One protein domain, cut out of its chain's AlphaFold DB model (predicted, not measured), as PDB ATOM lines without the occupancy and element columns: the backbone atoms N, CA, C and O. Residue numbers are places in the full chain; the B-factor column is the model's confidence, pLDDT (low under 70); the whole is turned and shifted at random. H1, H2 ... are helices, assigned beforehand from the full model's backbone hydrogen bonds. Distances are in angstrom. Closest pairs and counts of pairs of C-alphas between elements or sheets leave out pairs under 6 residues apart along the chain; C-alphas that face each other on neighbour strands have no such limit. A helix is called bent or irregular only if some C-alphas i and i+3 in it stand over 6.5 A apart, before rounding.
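This is residues 5 to 144 of the 416 residues of the protein "PcfJ-like protein" of Tepidimonas charontis (UniProt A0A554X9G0). Crossed helices pack round one long, sharply bent helix, H7: its first arm, H7a, lies in the middle among H3, H4 and H6, and its second arm, H7b, folds back, crosses H6 and sticks out with residues 135 to 142. H1 packs across H4 on one side, while the short H2 lies at the rim. The printed part has 140 residues with seven named helices, H1 to H7 in order, and no named strand; its class is all helix. It is compact, with a radius of gyration of the C-alphas of 15.8 A, yet elongated, spanning 52 by 32 by 23 A.

Start at H1, residues 5 to 13, which touches H4, residues 51 to 61; their closest C-alphas, Leu 10 and His 58, are 6.5 A apart, and their lines are only just about perpendicular at 70.2 degrees. H2, residues 23 to 27, touches no helix and meets H3, residues 30 to 40, only through their link. H5, residues 66 to 76, is close to but not clearly touching H6, residues 80 to 101, with the C-alphas of Arg 74 and Leu 80 closest at 6.3 A. Look next at residues 80 to 84, with which alone H6 touches H3; they run the same way at a shallow tilt of 13 degrees, with Gly 32 and Tyr 81 the closest C-alphas at 6.1 A. H7, residues 110 to 142, was assigned as one helix by its hydrogen bonds but is bent: C-alphas 120 and 123 are 9.3 A apart, between arms H7a, residues 110 to 120, and H7b, residues 123 to 142. H7b is itself irregular, with C-alphas 135 and 138 7.0 A apart. H7a touches H4 at a steep tilt of 56 degrees, the closest C-alphas, Ala 57 and Ala 119, being 3.8 A apart. H7b touches H6 at a steep tilt of 66 degrees, closest at the C-alphas of Phe 90 and Ser 130, 5.2 A apart. Each O i to N i+4 pair is within hydrogen-bond range in H1, H2, H4, H5 and H7a, against 5 of 7 in H3, 16 of 18 in H6 and 14 of 16 in H7b.

Find C-alpha 5 at (64.192, -41.439, 20.153), where H1 begins. From C-alpha 80 at (44.391, -51.096, 25.606), H6 runs 30.6 A. H7a runs 14.9 A, and H7b runs 30.1 A to C-alpha 142 at (27.579, -67.409, 8.587).

The two C-alphas farthest apart, Ser 22 and Met 144, are 52.7 A apart. The printed part has no cut and no long link. Look for pLDDT under 70 at residues 41 to 47 and 138 to 144.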
ATOM      1  N   ALA A   5      64.258 -42.320  21.314       81.44
ATOM      2  CA  ALA A   5      64.192 -41.439  20.153       81.44
ATOM      3  C   ALA A   5      62.783 -41.324  19.532       81.44
ATOM      4  O   ALA A   5      62.390 -40.240  19.115       81.44
ATOM      5  N   CYS A   6      62.000 -42.409  19.485       82.75
ATOM      6  CA  CYS A   6      60.635 -42.379  18.945       82.75
ATOM      7  C   CYS A   6      59.671 -41.619  19.865       82.75
ATOM      8  O   CYS A   6      58.779 -40.924  19.386       82.75
ATOM      9  N   ILE A   7      59.864 -41.729  21.183       87.62
ATOM     10  CA  ILE A   7      59.072 -40.983  22.168       87.62
ATOM     11  C   ILE A   7      59.375 -39.489  22.048       87.62
ATOM     12  O   ILE A   7      58.447 -38.689  21.974       87.62
ATOM     13  N   LEU A   8      60.654 -39.112  21.968       88.00
ATOM     14  CA  LEU A   8      61.054 -37.715  21.780       88.00
ATOM     15  C   LEU A   8      60.505 -37.143  20.468       88.00
ATOM     16  O   LEU A   8      59.868 -36.096  20.495       88.00
ATOM     17  N   ALA A   9      60.625 -37.877  19.358       88.12
ATOM     18  CA  ALA A   9      60.079 -37.453  18.069       88.12
ATOM     19  C   ALA A   9      58.556 -37.217  18.113       88.12
ATOM     20  O   ALA A   9      58.063 -36.253  17.529       88.12
ATOM     21  N   LEU A  10      57.806 -38.059  18.834       91.50
ATOM     22  CA  LEU A  10      56.383 -37.822  19.087       91.50
ATOM     23  C   LEU A  10      56.174 -36.522  19.875       91.50
ATOM     24  O   LEU A  10      55.354 -35.696  19.484       91.50
ATOM     25  N   LEU A  11      56.881 -36.345  20.994       92.50
ATOM     26  CA  LEU A  11      56.705 -35.181  21.863       92.50
ATOM     27  C   LEU A  11      57.056 -33.869  21.155       92.50
ATOM     28  O   LEU A  11      56.342 -32.884  21.336       92.50
ATOM     29  N   ASP A  12      58.092 -33.871  20.320       93.19
ATOM     30  CA  ASP A  12      58.528 -32.706  19.549       93.19
ATOM     31  C   ASP A  12      57.455 -32.234  18.565       93.19
ATOM     32  O   ASP A  12      57.251 -31.029  18.403       93.19
ATOM     33  N   VAL A  13      56.705 -33.172  17.979       94.00
ATOM     34  CA  VAL A  13      55.583 -32.880  17.076       94.00
ATOM     35  C   VAL A  13      54.388 -32.269  17.815       94.00
ATOM     36  O   VAL A  13      53.639 -31.480  17.237       94.00
ATOM     37  N   LEU A  14      54.168 -32.621  19.084       94.94
ATOM     38  CA  LEU A  14      53.007 -32.140  19.831       94.94
ATOM     39  C   LEU A  14      53.194 -30.684  20.301       94.94
ATOM     40  O   LEU A  14      54.248 -30.352  20.856       94.94
ATOM     41  N   PRO A  15      52.162 -29.822  20.189       94.56
ATOM     42  CA  PRO A  15      52.159 -28.511  20.837       94.56
ATOM     43  C   PRO A  15      52.368 -28.631  22.351       94.56
ATOM     44  O   PRO A  15      51.887 -29.584  22.964       94.56
ATOM     45  N   ALA A  16      53.031 -27.650  22.973       93.31
ATOM     46  CA  ALA A  16      53.384 -27.702  24.397       93.31
ATOM     47  C   ALA A  16      52.177 -27.983  25.315       93.31
ATOM     48  O   ALA A  16      52.260 -28.824  26.203       93.31
ATOM     49  N   ASN A  17      51.021 -27.376  25.034       93.00
ATOM     50  CA  ASN A  17      49.773 -27.579  25.781       93.00
ATOM     51  C   ASN A  17      49.062 -28.923  25.503       93.00
ATOM     52  O   ASN A  17      47.959 -29.154  25.994       93.00
ATOM     53  N   LYS A  18      49.637 -29.783  24.657       95.25
ATOM     54  CA  LYS A  18      49.129 -31.122  24.322       95.25
ATOM     55  C   LYS A  18      50.068 -32.243  24.775       95.25
ATOM     56  O   LYS A  18      49.684 -33.407  24.662       95.25
ATOM     57  N   ARG A  19      51.257 -31.903  25.278       95.19
ATOM     58  CA  ARG A  19      52.260 -32.827  25.831       95.19
ATOM     59  C   ARG A  19      51.838 -33.337  27.222       95.19
ATOM     60  O   ARG A  19      50.945 -32.747  27.830       95.19
ATOM     61  N   PRO A  20      52.435 -34.434  27.727       95.00
ATOM     62  CA  PRO A  20      52.279 -34.821  29.126       95.00
ATOM     63  C   PRO A  20      52.771 -33.702  30.047       95.00
ATOM     64  O   PRO A  20      53.806 -33.091  29.791       95.00
ATOM     65  N   GLU A  21      52.045 -33.461  31.137       92.94
ATOM     66  CA  GLU A  21      52.352 -32.388  32.096       92.94
ATOM     67  C   GLU A  21      53.586 -32.695  32.961       92.94
ATOM     68  O   GLU A  21      54.173 -31.801  33.562       92.94
ATOM     69  N   SER A  22      53.991 -33.966  33.034       92.81
ATOM     70  CA  SER A  22      55.164 -34.409  33.786       92.81
ATOM     71  C   SER A  22      55.734 -35.717  33.235       92.81
ATOM     72  O   SER A  22      55.055 -36.467  32.528       92.81
ATOM     73  N   ALA A  23      56.971 -36.038  33.624       89.75
ATOM     74  CA  ALA A  23      57.569 -37.345  33.347       89.75
ATOM     75  C   ALA A  23      56.727 -38.497  33.928       89.75
ATOM     76  O   ALA A  23      56.600 -39.541  33.296       89.75
ATOM     77  N   LEU A  24      56.082 -38.293  35.083       90.62
ATOM     78  CA  LEU A  24      55.201 -39.291  35.690       90.62
ATOM     79  C   LEU A  24      53.959 -39.564  34.825       90.62
ATOM     80  O   LEU A  24      53.578 -40.720  34.649       90.62
ATOM     81  N   ALA A  25      53.365 -38.520  34.237       89.88
ATOM     82  CA  ALA A  25      52.239 -38.661  33.309       89.88
ATOM     83  C   ALA A  25      52.628 -39.402  32.016       89.88
ATOM     84  O   ALA A  25      51.800 -40.093  31.425       89.88
ATOM     85  N   LEU A  26      53.887 -39.292  31.582       90.62
ATOM     86  CA  LEU A  26      54.420 -40.095  30.483       90.62
ATOM     87  C   LEU A  26      54.617 -41.556  30.903       90.62
ATOM     88  O   LEU A  26      54.167 -42.457  30.198       90.62
ATOM     89  N   VAL A  27      55.246 -41.787  32.061       89.12
ATOM     90  CA  VAL A  27      55.543 -43.132  32.582       89.12
ATOM     91  C   VAL A  27      54.271 -43.949  32.795       89.12
ATOM     92  O   VAL A  27      54.235 -45.126  32.446       89.12
ATOM     93  N   ARG A  28      53.203 -43.316  33.290       88.38
ATOM     94  CA  ARG A  28      51.891 -43.949  33.492       88.38
ATOM     95  C   ARG A  28      51.326 -44.592  32.223       88.38
ATOM     96  O   ARG A  28      50.600 -45.576  32.311       88.38
ATOM     97  N   GLU A  29      51.651 -44.036  31.060       88.38
ATOM     98  CA  GLU A  29      51.102 -44.459  29.771       88.38
ATOM     99  C   GLU A  29      52.101 -45.253  28.925       88.38
ATOM    100  O   GLU A  29      51.803 -45.549  27.769       88.38
ATOM    101  N   LEU A  30      53.274 -45.611  29.468       84.69
ATOM    102  CA  LEU A  30      54.356 -46.256  28.715       84.69
ATOM    103  C   LEU A  30      53.901 -47.506  27.956       84.69
ATOM    104  O   LEU A  30      54.264 -47.660  26.796       84.69
ATOM    105  N   ASP A  31      53.062 -48.358  28.544       79.12
ATOM    106  CA  ASP A  31      52.599 -49.587  27.882       79.12
ATOM    107  C   ASP A  31      51.694 -49.301  26.672       79.12
ATOM    108  O   ASP A  31      51.842 -49.893  25.595       79.12
ATOM    109  N   GLY A  32      50.770 -48.348  26.829       80.50
ATOM    110  CA  GLY A  32      49.910 -47.881  25.742       80.50
ATOM    111  C   GLY A  32      50.713 -47.155  24.665       80.50
ATOM    112  O   GLY A  32      50.484 -47.357  23.471       80.50
ATOM    113  N   LEU A  33      51.699 -46.360  25.080       85.81
ATOM    114  CA  LEU A  33      52.600 -45.626  24.203       85.81
ATOM    115  C   LEU A  33      53.508 -46.565  23.404       85.81
ATOM    116  O   LEU A  33      53.652 -46.379  22.200       85.81
ATOM    117  N   HIS A  34      54.076 -47.592  24.034       80.88
ATOM    118  CA  HIS A  34      54.855 -48.624  23.354       80.88
ATOM    119  C   HIS A  34      54.021 -49.309  22.276       80.88
ATOM    120  O   HIS A  34      54.456 -49.407  21.134       80.88
ATOM    121  N   SER A  35      52.798 -49.706  22.623       79.12
ATOM    122  CA  SER A  35      51.882 -50.364  21.693       79.12
ATOM    123  C   SER A  35      51.478 -49.442  20.531       79.12
ATOM    124  O   SER A  35      51.437 -49.868  19.383       79.12
ATOM    125  N   TYR A  36      51.248 -48.152  20.798       86.06
ATOM    126  CA  TYR A  36      51.014 -47.141  19.763       86.06
ATOM    127  C   TYR A  36      52.226 -46.971  18.835       86.06
ATOM    128  O   TYR A  36      52.075 -46.919  17.614       86.06
ATOM    129  N   LEU A  37      53.433 -46.931  19.401       84.88
ATOM    130  CA  LEU A  37      54.677 -46.781  18.651       84.88
ATOM    131  C   LEU A  37      55.039 -48.023  17.828       84.88
ATOM    132  O   LEU A  37      55.774 -47.878  16.860       84.88
ATOM    133  N   LEU A  38      54.496 -49.211  18.110       78.06
ATOM    134  CA  LEU A  38      54.673 -50.368  17.221       78.06
ATOM    135  C   LEU A  38      54.051 -50.141  15.829       78.06
ATOM    136  O   LEU A  38      54.582 -50.630  14.835       78.06
ATOM    137  N   PHE A  39      52.981 -49.345  15.724       73.81
ATOM    138  CA  PHE A  39      52.340 -49.053  14.435       73.81
ATOM    139  C   PHE A  39      53.093 -48.033  13.578       73.81
ATOM    140  O   PHE A  39      53.029 -48.081  12.352       73.81
ATOM    141  N   ILE A  40      53.773 -47.084  14.219       74.12
ATOM    142  CA  ILE A  40      54.270 -45.849  13.581       74.12
ATOM    143  C   ILE A  40      55.763 -45.590  13.815       74.12
ATOM    144  O   ILE A  40      56.335 -44.679  13.222       74.12
ATOM    145  N   GLY A  41      56.394 -46.361  14.696       62.59
ATOM    146  CA  GLY A  41      57.814 -46.281  15.017       62.59
ATOM    147  C   GLY A  41      58.672 -46.969  13.964       62.59
ATOM    148  O   GLY A  41      58.170 -47.727  13.134       62.59
ATOM    149  N   LYS A  42      59.978 -46.692  13.981       58.78
ATOM    150  CA  LYS A  42      60.941 -47.370  13.106       58.78
ATOM    151  C   LYS A  42      61.069 -48.835  13.520       58.78
ATOM    152  O   LYS A  42      61.256 -49.121  14.697       58.78
ATOM    153  N   ASP A  43      60.997 -49.715  12.534       59.47
ATOM    154  CA  ASP A  43      61.289 -51.136  12.675       59.47
ATOM    155  C   ASP A  43      62.506 -51.448  11.796       59.47
ATOM    156  O   ASP A  43      62.551 -51.029  10.632       59.47
ATOM    157  N   GLU A  44      63.528 -52.076  12.373       51.59
ATOM    158  CA  GLU A  44      64.784 -52.365  11.677       51.59
ATOM    159  C   GLU A  44      64.529 -53.427  10.599       51.59
ATOM    160  O   GLU A  44      64.212 -54.572  10.899       51.59
ATOM    161  N   GLY A  45      64.645 -53.036   9.325       55.59
ATOM    162  CA  GLY A  45      64.414 -53.916   8.171       55.59
ATOM    163  C   GLY A  45      63.071 -53.722   7.460       55.59
ATOM    164  O   GLY A  45      62.889 -54.255   6.366       55.59
ATOM    165  N   SER A  46      62.157 -52.919   8.013       63.50
ATOM    166  CA  SER A  46      60.897 -52.560   7.354       63.50
ATOM    167  C   SER A  46      61.043 -51.333   6.440       63.50
ATOM    168  O   SER A  46      61.829 -50.425   6.715       63.50
ATOM    169  N   GLU A  47      60.227 -51.256   5.379       69.31
ATOM    170  CA  GLU A  47      60.149 -50.069   4.514       69.31
ATOM    171  C   GLU A  47      59.811 -48.815   5.359       69.31
ATOM    172  O   GLU A  47      58.950 -48.881   6.254       69.31
ATOM    173  N   PRO A  48      60.515 -47.684   5.148       78.75
ATOM    174  CA  PRO A  48      60.320 -46.489   5.955       78.75
ATOM    175  C   PRO A  48      58.923 -45.906   5.746       78.75
ATOM    176  O   PRO A  48      58.461 -45.744   4.620       78.75
ATOM    177  N   LEU A  49      58.264 -45.538   6.847       84.88
ATOM    178  CA  LEU A  49      56.951 -44.901   6.792       84.88
ATOM    179  C   LEU A  49      57.054 -43.467   6.244       84.88
ATOM    180  O   LEU A  49      58.024 -42.770   6.554       84.88
ATOM    181  N   PRO A  50      56.039 -42.968   5.512       86.56
ATOM    182  CA  PRO A  50      56.028 -41.591   5.032       86.56
ATOM    183  C   PRO A  50      56.040 -40.596   6.202       86.56
ATOM    184  O   PRO A  50      55.048 -40.464   6.922       86.56
ATOM    185  N   SER A  51      57.140 -39.852   6.375       87.88
ATOM    186  CA  SER A  51      57.355 -38.962   7.531       87.88
ATOM    187  C   SER A  51      56.209 -37.975   7.756       87.88
ATOM    188  O   SER A  51      55.792 -37.747   8.891       87.88
ATOM    189  N   ARG A  52      55.640 -37.432   6.672       92.69
ATOM    190  CA  ARG A  52      54.479 -36.535   6.739       92.69
ATOM    191  C   ARG A  52      53.269 -37.213   7.396       92.69
ATOM    192  O   ARG A  52      52.627 -36.609   8.250       92.69
ATOM    193  N   LEU A  53      52.965 -38.456   7.021       92.94
ATOM    194  CA  LEU A  53      51.825 -39.185   7.582       92.94
ATOM    195  C   LEU A  53      52.053 -39.544   9.050       92.94
ATOM    196  O   LEU A  53      51.104 -39.499   9.823       92.94
ATOM    197  N   VAL A  54      53.294 -39.839   9.451       92.38
ATOM    198  CA  VAL A  54      53.642 -40.092  10.860       92.38
ATOM    199  C   VAL A  54      53.353 -38.857  11.721       92.38
ATOM    200  O   VAL A  54      52.669 -38.958  12.739       92.38
ATOM    201  N   VAL A  55      53.784 -37.674  11.273       93.81
ATOM    202  CA  VAL A  55      53.507 -36.396  11.954       93.81
ATOM    203  C   VAL A  55      52.001 -36.138  12.057       93.81
ATOM    204  O   VAL A  55      51.487 -35.852  13.140       93.81
ATOM    205  N   GLU A  56      51.267 -36.285  10.951       95.56
ATOM    206  CA  GLU A  56      49.810 -36.120  10.950       95.56
ATOM    207  C   GLU A  56      49.116 -37.127  11.879       95.56
ATOM    208  O   GLU A  56      48.182 -36.761  12.594       95.56
ATOM    209  N   ALA A  57      49.586 -38.377  11.923       95.12
ATOM    210  CA  ALA A  57      49.060 -39.414  12.802       95.12
ATOM    211  C   ALA A  57      49.234 -39.053  14.285       95.12
ATOM    212  O   ALA A  57      48.295 -39.229  15.071       95.12
ATOM    213  N   HIS A  58      50.389 -38.508  14.674       94.69
ATOM    214  CA  HIS A  58      50.631 -38.013  16.030       94.69
ATOM    215  C   HIS A  58      49.690 -36.861  16.391       94.69
ATOM    216  O   HIS A  58      48.946 -36.950  17.373       94.69
ATOM    217  N   LEU A  59      49.647 -35.819  15.556       95.88
ATOM    218  CA  LEU A  59      48.791 -34.651  15.777       95.88
ATOM    219  C   LEU A  59      47.310 -35.036  15.866       95.88
ATOM    220  O   LEU A  59      46.589 -34.556  16.740       95.88
ATOM    221  N   ARG A  60      46.853 -35.942  14.995       95.75
ATOM    222  CA  ARG A  60      45.467 -36.423  14.979       95.75
ATOM    223  C   ARG A  60      45.134 -37.256  16.214       95.75
ATOM    224  O   ARG A  60      44.040 -37.114  16.759       95.75
ATOM    225  N   SER A  61      46.060 -38.105  16.661       94.56
ATOM    226  CA  SER A  61      45.867 -38.960  17.841       94.56
ATOM    227  C   SER A  61      45.730 -38.137  19.116       94.56
ATOM    228  O   SER A  61      44.825 -38.396  19.904       94.56
ATOM    229  N   PHE A  62      46.557 -37.102  19.271       95.50
ATOM    230  CA  PHE A  62      46.622 -36.272  20.476       95.50
ATOM    231  C   PHE A  62      45.971 -34.895  20.313       95.50
ATOM    232  O   PHE A  62      46.248 -33.980  21.086       95.50
ATOM    233  N   ALA A  63      45.044 -34.734  19.365       94.69
ATOM    234  CA  ALA A  63      44.350 -33.464  19.131       94.69
ATOM    235  C   ALA A  63      43.650 -32.920  20.400       94.69
ATOM    236  O   ALA A  63      43.562 -31.709  20.621       94.69
ATOM    237  N   ARG A  64      43.191 -33.815  21.290       94.06
ATOM    238  CA  ARG A  64      42.574 -33.454  22.582       94.06
ATOM    239  C   ARG A  64      43.589 -33.187  23.699       94.06
ATOM    240  O   ARG A  64      43.201 -32.618  24.710       94.06
ATOM    241  N   GLY A  65      44.863 -33.500  23.492       95.00
ATOM    242  CA  GLY A  65      45.932 -33.454  24.495       95.00
ATOM    243  C   GLY A  65      46.200 -34.827  25.099       95.00
ATOM    244  O   GLY A  65      45.349 -35.715  25.012       95.00
ATOM    245  N   TRP A  66      47.387 -34.996  25.681       94.88
ATOM    246  CA  TRP A  66      47.880 -36.259  26.235       94.88
ATOM    247  C   TRP A  66      46.875 -36.943  27.169       94.88
ATOM    248  O   TRP A  66      46.340 -38.000  26.829       94.88
ATOM    249  N   GLU A  67      46.547 -36.310  28.300       93.50
ATOM    250  CA  GLU A  67      45.720 -36.925  29.350       93.50
ATOM    251  C   GLU A  67      44.303 -37.237  28.851       93.50
ATOM    252  O   GLU A  67      43.799 -38.348  29.014       93.50
ATOM    253  N   ALA A  68      43.669 -36.285  28.158       94.56
ATOM    254  CA  ALA A  68      42.321 -36.464  27.625       94.56
ATOM    255  C   ALA A  68      42.243 -37.590  26.579       94.56
ATOM    256  O   ALA A  68      41.216 -38.266  26.471       94.56
ATOM    257  N   THR A  69      43.311 -37.794  25.804       94.56
ATOM    258  CA  THR A  69      43.392 -38.866  24.805       94.56
ATOM    259  C   THR A  69      43.479 -40.220  25.492       94.56
ATOM    260  O   THR A  69      42.633 -41.081  25.247       94.56
ATOM    261  N   TRP A  70      44.445 -40.395  26.394       92.50
ATOM    262  CA  TRP A  70      44.646 -41.669  27.079       92.50
ATOM    263  C   TRP A  70      43.477 -42.034  27.995       92.50
ATOM    264  O   TRP A  70      43.021 -43.176  27.971       92.50
ATOM    265  N   CYS A  71      42.906 -41.062  28.712       92.12
ATOM    266  CA  CYS A  71      41.703 -41.264  29.516       92.12
ATOM    267  C   CYS A  71      40.544 -41.807  28.664       92.12
ATOM    268  O   CYS A  71      39.955 -42.838  28.994       92.12
ATOM    269  N   LYS A  72      40.279 -41.188  27.505       92.88
ATOM    270  CA  LYS A  72      39.230 -41.642  26.582       92.88
ATOM    271  C   LYS A  72      39.508 -43.037  26.015       92.88
ATOM    272  O   LYS A  72      38.578 -43.829  25.866       92.88
ATOM    273  N   LEU A  73      40.763 -43.337  25.673       91.88
ATOM    274  CA  LEU A  73      41.149 -44.653  25.160       91.88
ATOM    275  C   LEU A  73      40.939 -45.735  26.218       91.88
ATOM    276  O   LEU A  73      40.278 -46.724  25.926       91.88
ATOM    277  N   ARG A  74      41.396 -45.524  27.458       88.62
ATOM    278  CA  ARG A  74      41.190 -46.481  28.557       88.62
ATOM    279  C   ARG A  74      39.716 -46.705  28.877       88.62
ATOM    280  O   ARG A  74      39.318 -47.842  29.083       88.62
ATOM    281  N   GLN A  75      38.909 -45.642  28.881       91.06
ATOM    282  CA  GLN A  75      37.470 -45.747  29.141       91.06
ATOM    283  C   GLN A  75      36.743 -46.603  28.099       91.06
ATOM    284  O   GLN A  75      35.776 -47.281  28.433       91.06
ATOM    285  N   ARG A  76      37.174 -46.560  26.830       92.38
ATOM    286  CA  ARG A  76      36.475 -47.250  25.737       92.38
ATOM    287  C   ARG A  76      37.078 -48.603  25.360       92.38
ATOM    288  O   ARG A  76      36.331 -49.471  24.917       92.38
ATOM    289  N   PHE A  77      38.393 -48.749  25.493       88.12
ATOM    290  CA  PHE A  77      39.197 -49.820  24.903       88.12
ATOM    291  C   PHE A  77      40.072 -50.490  25.965       88.12
ATOM    292  O   PHE A  77      41.298 -50.443  25.902       88.12
ATOM    293  N   TRP A  78      39.442 -51.103  26.966       81.38
ATOM    294  CA  TRP A  78      40.153 -51.826  28.016       81.38
ATOM    295  C   TRP A  78      40.177 -53.345  27.756       81.38
ATOM    296  O   TRP A  78      39.119 -53.912  27.485       81.38
ATOM    297  N   PRO A  79      41.332 -54.028  27.897       79.19
ATOM    298  CA  PRO A  79      42.674 -53.473  28.088       79.19
ATOM    299  C   PRO A  79      43.293 -52.975  26.766       79.19
ATOM    300  O   PRO A  79      43.186 -53.626  25.726       79.19
ATOM    301  N   LEU A  80      43.983 -51.830  26.813       78.25
ATOM    302  CA  LEU A  80      44.391 -51.096  25.606       78.25
ATOM    303  C   LEU A  80      45.418 -51.837  24.742       78.25
ATOM    304  O   LEU A  80      45.307 -51.818  23.518       78.25
ATOM    305  N   TYR A  81      46.377 -52.531  25.359       72.75
ATOM    306  CA  TYR A  81      47.379 -53.315  24.627       72.75
ATOM    307  C   TYR A  81      46.731 -54.398  23.741       72.75
ATOM    308  O   TYR A  81      47.202 -54.656  22.639       72.75
ATOM    309  N   ARG A  82      45.611 -54.990  24.187       73.25
ATOM    310  CA  ARG A  82      44.868 -56.010  23.433       73.25
ATOM    311  C   ARG A  82      44.136 -55.399  22.251       73.25
ATOM    312  O   ARG A  82      44.252 -55.893  21.144       73.25
ATOM    313  N   GLN A  83      43.437 -54.292  22.483       84.06
ATOM    314  CA  GLN A  83      42.710 -53.588  21.424       84.06
ATOM    315  C   GLN A  83      43.657 -53.093  20.325       84.06
ATOM    316  O   GLN A  83      43.299 -53.070  19.150       84.06
ATOM    317  N   LEU A  84      44.887 -52.738  20.703       78.19
ATOM    318  CA  LEU A  84      45.953 -52.429  19.762       78.19
ATOM    319  C   LEU A  84      46.428 -53.678  19.008       78.19
ATOM    320  O   LEU A  84      46.556 -53.598  17.796       78.19
ATOM    321  N   ALA A  85      46.610 -54.831  19.654       74.56
ATOM    322  CA  ALA A  85      46.926 -56.075  18.943       74.56
ATOM    323  C   ALA A  85      45.828 -56.467  17.930       74.56
ATOM    324  O   ALA A  85      46.135 -56.731  16.770       74.56
ATOM    325  N   ASP A  86      44.555 -56.401  18.333       79.94
ATOM    326  CA  ASP A  86      43.400 -56.708  17.474       79.94
ATOM    327  C   ASP A  86      43.326 -55.760  16.260       79.94
ATOM    328  O   ASP A  86      42.887 -56.133  15.173       79.94
ATOM    329  N   ALA A  87      43.789 -54.511  16.395       88.75
ATOM    330  CA  ALA A  87      43.842 -53.572  15.275       88.75
ATOM    331  C   ALA A  87      44.738 -54.046  14.120       88.75
ATOM    332  O   ALA A  87      44.499 -53.636  12.986       88.75
ATOM    333  N   ASN A  88      45.719 -54.920  14.366       83.94
ATOM    334  CA  ASN A  88      46.532 -55.488  13.295       83.94
ATOM    335  C   ASN A  88      45.716 -56.411  12.378       83.94
ATOM    336  O   ASN A  88      45.823 -56.302  11.160       83.94
ATOM    337  N   ASP A  89      44.845 -57.254  12.935       81.75
ATOM    338  CA  ASP A  89      44.000 -58.162  12.144       81.75
ATOM    339  C   ASP A  89      43.018 -57.382  11.264       81.75
ATOM    340  O   ASP A  89      42.805 -57.704  10.093       81.75
ATOM    341  N   PHE A  90      42.482 -56.285  11.803       90.44
ATOM    342  CA  PHE A  90      41.690 -55.338  11.028       90.44
ATOM    343  C   PHE A  90      42.487 -54.708   9.875       90.44
ATOM    344  O   PHE A  90      41.955 -54.552   8.778       90.44
ATOM    345  N   LEU A  91      43.754 -54.347  10.098       91.69
ATOM    346  CA  LEU A  91      44.611 -53.755   9.066       91.69
ATOM    347  C   LEU A  91      44.977 -54.752   7.963       91.69
ATOM    348  O   LEU A  91      45.045 -54.346   6.806       91.69
ATOM    349  N   VAL A  92      45.140 -56.037   8.289       83.88
ATOM    350  CA  VAL A  92      45.298 -57.111   7.293       83.88
ATOM    351  C   VAL A  92      44.049 -57.199   6.414       83.88
ATOM    352  O   VAL A  92      44.147 -57.120   5.192       83.88
ATOM    353  N   ALA A  93      42.858 -57.246   7.017       86.19
ATOM    354  CA  ALA A  93      41.604 -57.255   6.260       86.19
ATOM    355  C   ALA A  93      41.402 -55.972   5.434       86.19
ATOM    356  O   ALA A  93      40.876 -56.002   4.323       86.19
ATOM    357  N   ALA A  94      41.852 -54.826   5.947       94.81
ATOM    358  CA  ALA A  94      41.851 -53.577   5.200       94.81
ATOM    359  C   ALA A  94      42.826 -53.605   4.012       94.81
ATOM    360  O   ALA A  94      42.500 -53.045   2.964       94.81
ATOM    361  N   ALA A  95      43.982 -54.262   4.139       88.94
ATOM    362  CA  ALA A  95      44.923 -54.471   3.040       88.94
ATOM    363  C   ALA A  95      44.340 -55.394   1.964       88.94
ATOM    364  O   ALA A  95      44.489 -55.115   0.774       88.94
ATOM    365  N   GLU A  96      43.627 -56.446   2.363       86.19
ATOM    366  CA  GLU A  96      42.890 -57.318   1.444       86.19
ATOM    367  C   GLU A  96      41.797 -56.541   0.703       86.19
ATOM    368  O   GLU A  96      41.756 -56.563  -0.527       86.19
ATOM    369  N   GLU A  97      40.953 -55.782   1.411       92.88
ATOM    370  CA  GLU A  97      39.921 -54.957   0.767       92.88
ATOM    371  C   GLU A  97      40.543 -53.901  -0.158       92.88
ATOM    372  O   GLU A  97      40.030 -53.653  -1.248       92.88
ATOM    373  N   ALA A  98      41.678 -53.314   0.230       94.44
ATOM    374  CA  ALA A  98      42.422 -52.378  -0.605       94.44
ATOM    375  C   ALA A  98      42.938 -53.034  -1.892       94.44
ATOM    376  O   ALA A  98      42.793 -52.456  -2.970       94.44
ATOM    377  N   ALA A  99      43.504 -54.240  -1.805       88.69
ATOM    378  CA  ALA A  99      43.957 -55.006  -2.966       88.69
ATOM    379  C   ALA A  99      42.807 -55.188  -3.969       88.69
ATOM    380  O   ALA A  99      42.939 -54.889  -5.155       88.69
ATOM    381  N   ARG A 100      41.628 -55.563  -3.459       89.00
ATOM    382  CA  ARG A 100      40.417 -55.765  -4.261       89.00
ATOM    383  C   ARG A 100      39.909 -54.480  -4.893       89.00
ATOM    384  O   ARG A 100      39.635 -54.461  -6.086       89.00
ATOM    385  N   LEU A 101      39.804 -53.409  -4.106       92.75
ATOM    386  CA  LEU A 101      39.364 -52.097  -4.581       92.75
ATOM    387  C   LEU A 101      40.274 -51.536  -5.669       92.75
ATOM    388  O   LEU A 101      39.797 -50.825  -6.546       92.75
ATOM    389  N   THR A 102      41.567 -51.837  -5.602       93.00
ATOM    390  CA  THR A 102      42.577 -51.340  -6.545       93.00
ATOM    391  C   THR A 102      42.891 -52.325  -7.672       93.00
ATOM    392  O   THR A 102      43.737 -52.024  -8.510       93.00
ATOM    393  N   CYS A 103      42.224 -53.486  -7.709       92.31
ATOM    394  CA  CYS A 103      42.511 -54.598  -8.625       92.31
ATOM    395  C   CYS A 103      43.995 -55.008  -8.634       92.31
ATOM    396  O   CYS A 103      44.519 -55.456  -9.652       92.31
ATOM    397  N   ARG A 104      44.688 -54.843  -7.503       89.81
ATOM    398  CA  ARG A 104      46.084 -55.243  -7.307       89.81
ATOM    399  C   ARG A 104      46.127 -56.561  -6.550       89.81
ATOM    400  O   ARG A 104      45.246 -56.858  -5.749       89.81
ATOM    401  N   ARG A 105      47.210 -57.316  -6.721       84.56
ATOM    402  CA  ARG A 105      47.443 -58.543  -5.943       84.56
ATOM    403  C   ARG A 105      47.545 -58.289  -4.438       84.56
ATOM    404  O   ARG A 105      47.085 -59.091  -3.630       84.56
ATOM    405  N   HIS A 106      48.190 -57.187  -4.072       83.44
ATOM    406  CA  HIS A 106      48.444 -56.809  -2.689       83.44
ATOM    407  C   HIS A 106      48.031 -55.356  -2.463       83.44
ATOM    408  O   HIS A 106      48.274 -54.495  -3.315       83.44
ATOM    409  N   GLY A 107      47.415 -55.098  -1.311       88.44
ATOM    410  CA  GLY A 107      47.166 -53.751  -0.820       88.44
ATOM    411  C   GLY A 107      48.435 -53.114  -0.246       88.44
ATOM    412  O   GLY A 107      49.518 -53.708  -0.301       88.44
ATOM    413  N   PRO A 108      48.325 -51.902   0.318       91.25
ATOM    414  CA  PRO A 108      49.444 -51.281   1.012       91.25
ATOM    415  C   PRO A 108      49.848 -52.106   2.248       91.25
ATOM    416  O   PRO A 108      48.978 -52.720   2.868       91.25
ATOM    417  N   PRO A 109      51.130 -52.071   2.663       87.75
ATOM    418  CA  PRO A 109      51.571 -52.743   3.883       87.75
ATOM    419  C   PRO A 109      50.788 -52.270   5.115       87.75
ATOM    420  O   PRO A 109      50.432 -51.092   5.223       87.75
ATOM    421  N   GLU A 110      50.592 -53.143   6.098       88.00
ATOM    422  CA  GLU A 110      49.728 -52.902   7.260       88.00
ATOM    423  C   GLU A 110      50.182 -51.684   8.065       88.00
ATOM    424  O   GLU A 110      49.358 -50.890   8.511       88.00
ATOM    425  N   ARG A 111      51.497 -51.468   8.196       88.94
ATOM    426  CA  ARG A 111      52.051 -50.286   8.880       88.94
ATOM    427  C   ARG A 111      51.768 -48.982   8.122       88.94
ATOM    428  O   ARG A 111      51.506 -47.953   8.745       88.94
ATOM    429  N   HIS A 112      51.764 -49.023   6.787       92.31
ATOM    430  CA  HIS A 112      51.382 -47.876   5.953       92.31
ATOM    431  C   HIS A 112      49.886 -47.580   6.089       92.31
ATOM    432  O   HIS A 112      49.493 -46.421   6.246       92.31
ATOM    433  N   LEU A 113      49.053 -48.624   6.111       93.81
ATOM    434  CA  LEU A 113      47.632 -48.487   6.414       93.81
ATOM    435  C   LEU A 113      47.414 -47.946   7.823       93.81
ATOM    436  O   LEU A 113      46.628 -47.020   7.978       93.81
ATOM    437  N   ALA A 114      48.135 -48.435   8.832       93.75
ATOM    438  CA  ALA A 114      48.007 -47.981  10.212       93.75
ATOM    439  C   ALA A 114      48.256 -46.475  10.323       93.75
ATOM    440  O   ALA A 114      47.405 -45.738  10.828       93.75
ATOM    441  N   VAL A 115      49.389 -45.995   9.798       94.38
ATOM    442  CA  VAL A 115      49.731 -44.569   9.864       94.38
ATOM    443  C   VAL A 115      48.735 -43.715   9.074       94.38
ATOM    444  O   VAL A 115      48.268 -42.700   9.590       94.38
ATOM    445  N   ALA A 116      48.324 -44.134   7.874       96.12
ATOM    446  CA  ALA A 116      47.358 -43.392   7.063       96.12
ATOM    447  C   ALA A 116      45.942 -43.406   7.671       96.12
ATOM    448  O   ALA A 116      45.221 -42.402   7.595       96.12
ATOM    449  N   TRP A 117      45.554 -44.503   8.329       97.12
ATOM    450  CA  TRP A 117      44.279 -44.641   9.030       97.12
ATOM    451  C   TRP A 117      44.239 -43.736  10.250       97.12
ATOM    452  O   TRP A 117      43.279 -42.989  10.431       97.12
ATOM    453  N   ILE A 118      45.303 -43.734  11.054       96.19
ATOM    454  CA  ILE A 118      45.434 -42.855  12.216       96.19
ATOM    455  C   ILE A 118      45.496 -41.389  11.774       96.19
ATOM    456  O   ILE A 118      44.837 -40.546  12.376       96.19
ATOM    457  N   ALA A 119      46.216 -41.063  10.704       96.25
ATOM    458  CA  ALA A 119      46.275 -39.698  10.189       96.25
ATOM    459  C   ALA A 119      44.900 -39.209   9.676       96.25
ATOM    460  O   ALA A 119      44.532 -38.050   9.873       96.25
ATOM    461  N   SER A 120      44.087 -40.102   9.105       96.94
ATOM    462  CA  SER A 120      42.714 -39.797   8.668       96.94
ATOM    463  C   SER A 120      41.727 -39.682   9.837       96.94
ATOM    464  O   SER A 120      40.945 -38.729   9.951       96.94
ATOM    465  N   HIS A 121      41.769 -40.654  10.746       96.94
ATOM    466  CA  HIS A 121      40.671 -40.964  11.665       96.94
ATOM    467  C   HIS A 121      41.047 -40.903  13.150       96.94
ATOM    468  O   HIS A 121      40.172 -40.993  14.010       96.94
ATOM    469  N   GLY A 122      42.330 -40.715  13.456       94.94
ATOM    470  CA  GLY A 122      42.902 -40.767  14.799       94.94
ATOM    471  C   GLY A 122      43.034 -42.192  15.342       94.94
ATOM    472  O   GLY A 122      42.386 -43.124  14.860       94.94
ATOM    473  N   LEU A 123      43.829 -42.350  16.404       93.75
ATOM    474  CA  LEU A 123      44.021 -43.637  17.087       93.75
ATOM    475  C   LEU A 123      42.699 -44.226  17.603       93.75
ATOM    476  O   LEU A 123      42.419 -45.405  17.414       93.75
ATOM    477  N   PHE A 124      41.840 -43.385  18.186       94.94
ATOM    478  CA  PHE A 124      40.501 -43.800  18.611       94.94
ATOM    479  C   PHE A 124      39.663 -44.332  17.436       94.94
ATOM    480  O   PHE A 124      38.896 -45.277  17.604       94.94
ATOM    481  N   GLY A 125      39.793 -43.721  16.251       96.12
ATOM    482  CA  GLY A 125      39.095 -44.147  15.041       96.12
ATOM    483  C   GLY A 125      39.536 -45.532  14.583       96.12
ATOM    484  O   GLY A 125      38.674 -46.369  14.347       96.12
ATOM    485  N   LEU A 126      40.848 -45.789  14.544       95.56
ATOM    486  CA  LEU A 126      41.402 -47.110  14.223       95.56
ATOM    487  C   LEU A 126      40.854 -48.195  15.164       95.56
ATOM    488  O   LEU A 126      40.307 -49.187  14.697       95.56
ATOM    489  N   LEU A 127      40.927 -47.980  16.482       94.56
ATOM    490  CA  LEU A 127      40.444 -48.962  17.462       94.56
ATOM    491  C   LEU A 127      38.930 -49.186  17.380       94.56
ATOM    492  O   LEU A 127      38.453 -50.313  17.479       94.56
ATOM    493  N   ARG A 128      38.154 -48.119  17.155       95.88
ATOM    494  CA  ARG A 128      36.701 -48.222  16.969       95.88
ATOM    495  C   ARG A 128      36.352 -49.033  15.721       95.88
ATOM    496  O   ARG A 128      35.414 -49.827  15.764       95.88
ATOM    497  N   ASP A 129      37.043 -48.781  14.615       96.44
ATOM    498  CA  ASP A 129      36.775 -49.441  13.339       96.44
ATOM    499  C   ASP A 129      37.225 -50.914  13.390       96.44
ATOM    500  O   ASP A 129      36.468 -51.787  12.972       96.44
ATOM    501  N   SER A 130      38.353 -51.208  14.049       94.00
ATOM    502  CA  SER A 130      38.765 -52.580  14.378       94.00
ATOM    503  C   SER A 130      37.702 -53.318  15.199       94.00
ATOM    504  O   SER A 130      37.258 -54.398  14.809       94.00
ATOM    505  N   ALA A 131      37.212 -52.728  16.294       90.62
ATOM    506  CA  ALA A 131      36.177 -53.353  17.122       90.62
ATOM    507  C   ALA A 131      34.866 -53.598  16.346       90.62
ATOM    508  O   ALA A 131      34.206 -54.620  16.535       90.62
ATOM    509  N   ARG A 132      34.491 -52.681  15.440       92.62
ATOM    510  CA  ARG A 132      33.336 -52.854  14.543       92.62
ATOM    511  C   ARG A 132      33.528 -54.050  13.616       92.62
ATOM    512  O   ARG A 132      32.612 -54.861  13.497       92.62
ATOM    513  N   TRP A 133      34.687 -54.150  12.974       91.81
ATOM    514  CA  TRP A 133      34.991 -55.246  12.061       91.81
ATOM    515  C   TRP A 133      34.948 -56.603  12.771       91.81
ATOM    516  O   TRP A 133      34.290 -57.518  12.277       91.81
ATOM    517  N   HIS A 134      35.521 -56.704  13.974       84.50
ATOM    518  CA  HIS A 134      35.448 -57.920  14.794       84.50
ATOM    519  C   HIS A 134      34.005 -58.323  15.136       84.50
ATOM    520  O   HIS A 134      33.685 -59.508  15.131       84.50
ATOM    521  N   ALA A 135      33.111 -57.358  15.373       85.50
ATOM    522  CA  ALA A 135      31.694 -57.632  15.628       85.50
ATOM    523  C   ALA A 135      30.900 -58.030  14.364       85.50
ATOM    524  O   ALA A 135      29.861 -58.683  14.462       85.50
ATOM    525  N   TRP A 136      31.352 -57.614  13.178       86.19
ATOM    526  CA  TRP A 136      30.684 -57.888  11.901       86.19
ATOM    527  C   TRP A 136      31.146 -59.195  11.246       86.19
ATOM    528  O   TRP A 136      30.317 -59.957  10.748       86.19
ATOM    529  N   ARG A 137      32.450 -59.475  11.262       76.94
ATOM    530  CA  ARG A 137      33.084 -60.566  10.511       76.94
ATOM    531  C   ARG A 137      32.472 -61.960  10.739       76.94
ATOM    532  O   ARG A 137      32.316 -62.680   9.753       76.94
ATOM    533  N   PRO A 138      32.082 -62.368  11.964       64.06
ATOM    534  CA  PRO A 138      31.404 -63.652  12.166       64.06
ATOM    535  C   PRO A 138      30.095 -63.771  11.370       64.06
ATOM    536  O   PRO A 138      29.831 -64.807  10.765       64.06
ATOM    537  N   ARG A 139      29.315 -62.684  11.274       66.44
ATOM    538  CA  ARG A 139      28.039 -62.656  10.535       66.44
ATOM    539  C   ARG A 139      28.241 -62.840   9.035       66.44
ATOM    540  O   ARG A 139      27.442 -63.492   8.379       66.44
ATOM    541  N   GLN A 140      29.317 -62.272   8.491       68.50
ATOM    542  CA  GLN A 140      29.657 -62.436   7.080       68.50
ATOM    543  C   GLN A 140      29.972 -63.895   6.730       68.50
ATOM    544  O   GLN A 140      29.623 -64.354   5.647       68.50
ATOM    545  N   ARG A 141      30.618 -64.626   7.640       59.22
ATOM    546  CA  ARG A 141      30.968 -66.033   7.433       59.22
ATOM    547  C   ARG A 141      29.779 -66.969   7.569       59.22
ATOM    548  O   ARG A 141      29.670 -67.879   6.766       59.22
ATOM    549  N   GLN A 142      28.862 -66.694   8.496       54.72
ATOM    550  CA  GLN A 142      27.579 -67.409   8.587       54.72
ATOM    551  C   GLN A 142      26.735 -67.279   7.307       54.72
ATOM    552  O   GLN A 142      25.893 -68.125   7.039       54.72
ATOM    553  N   ALA A 143      26.949 -66.224   6.516       52.72
ATOM    554  CA  ALA A 143      26.282 -66.036   5.231       52.72
ATOM    555  C   ALA A 143      26.963 -66.781   4.062       52.72
ATOM    556  O   ALA A 143      26.431 -66.766   2.952       52.72
ATOM    557  N   MET A 144      28.131 -67.402   4.268       54.41
ATOM    558  CA  MET A 144      28.748 -68.268   3.260       54.41
ATOM    559  C   MET A 144      28.063 -69.636   3.268       54.41
ATOM    560  O   MET A 144      27.760 -70.134   4.351       54.41
TER     561      MET A 144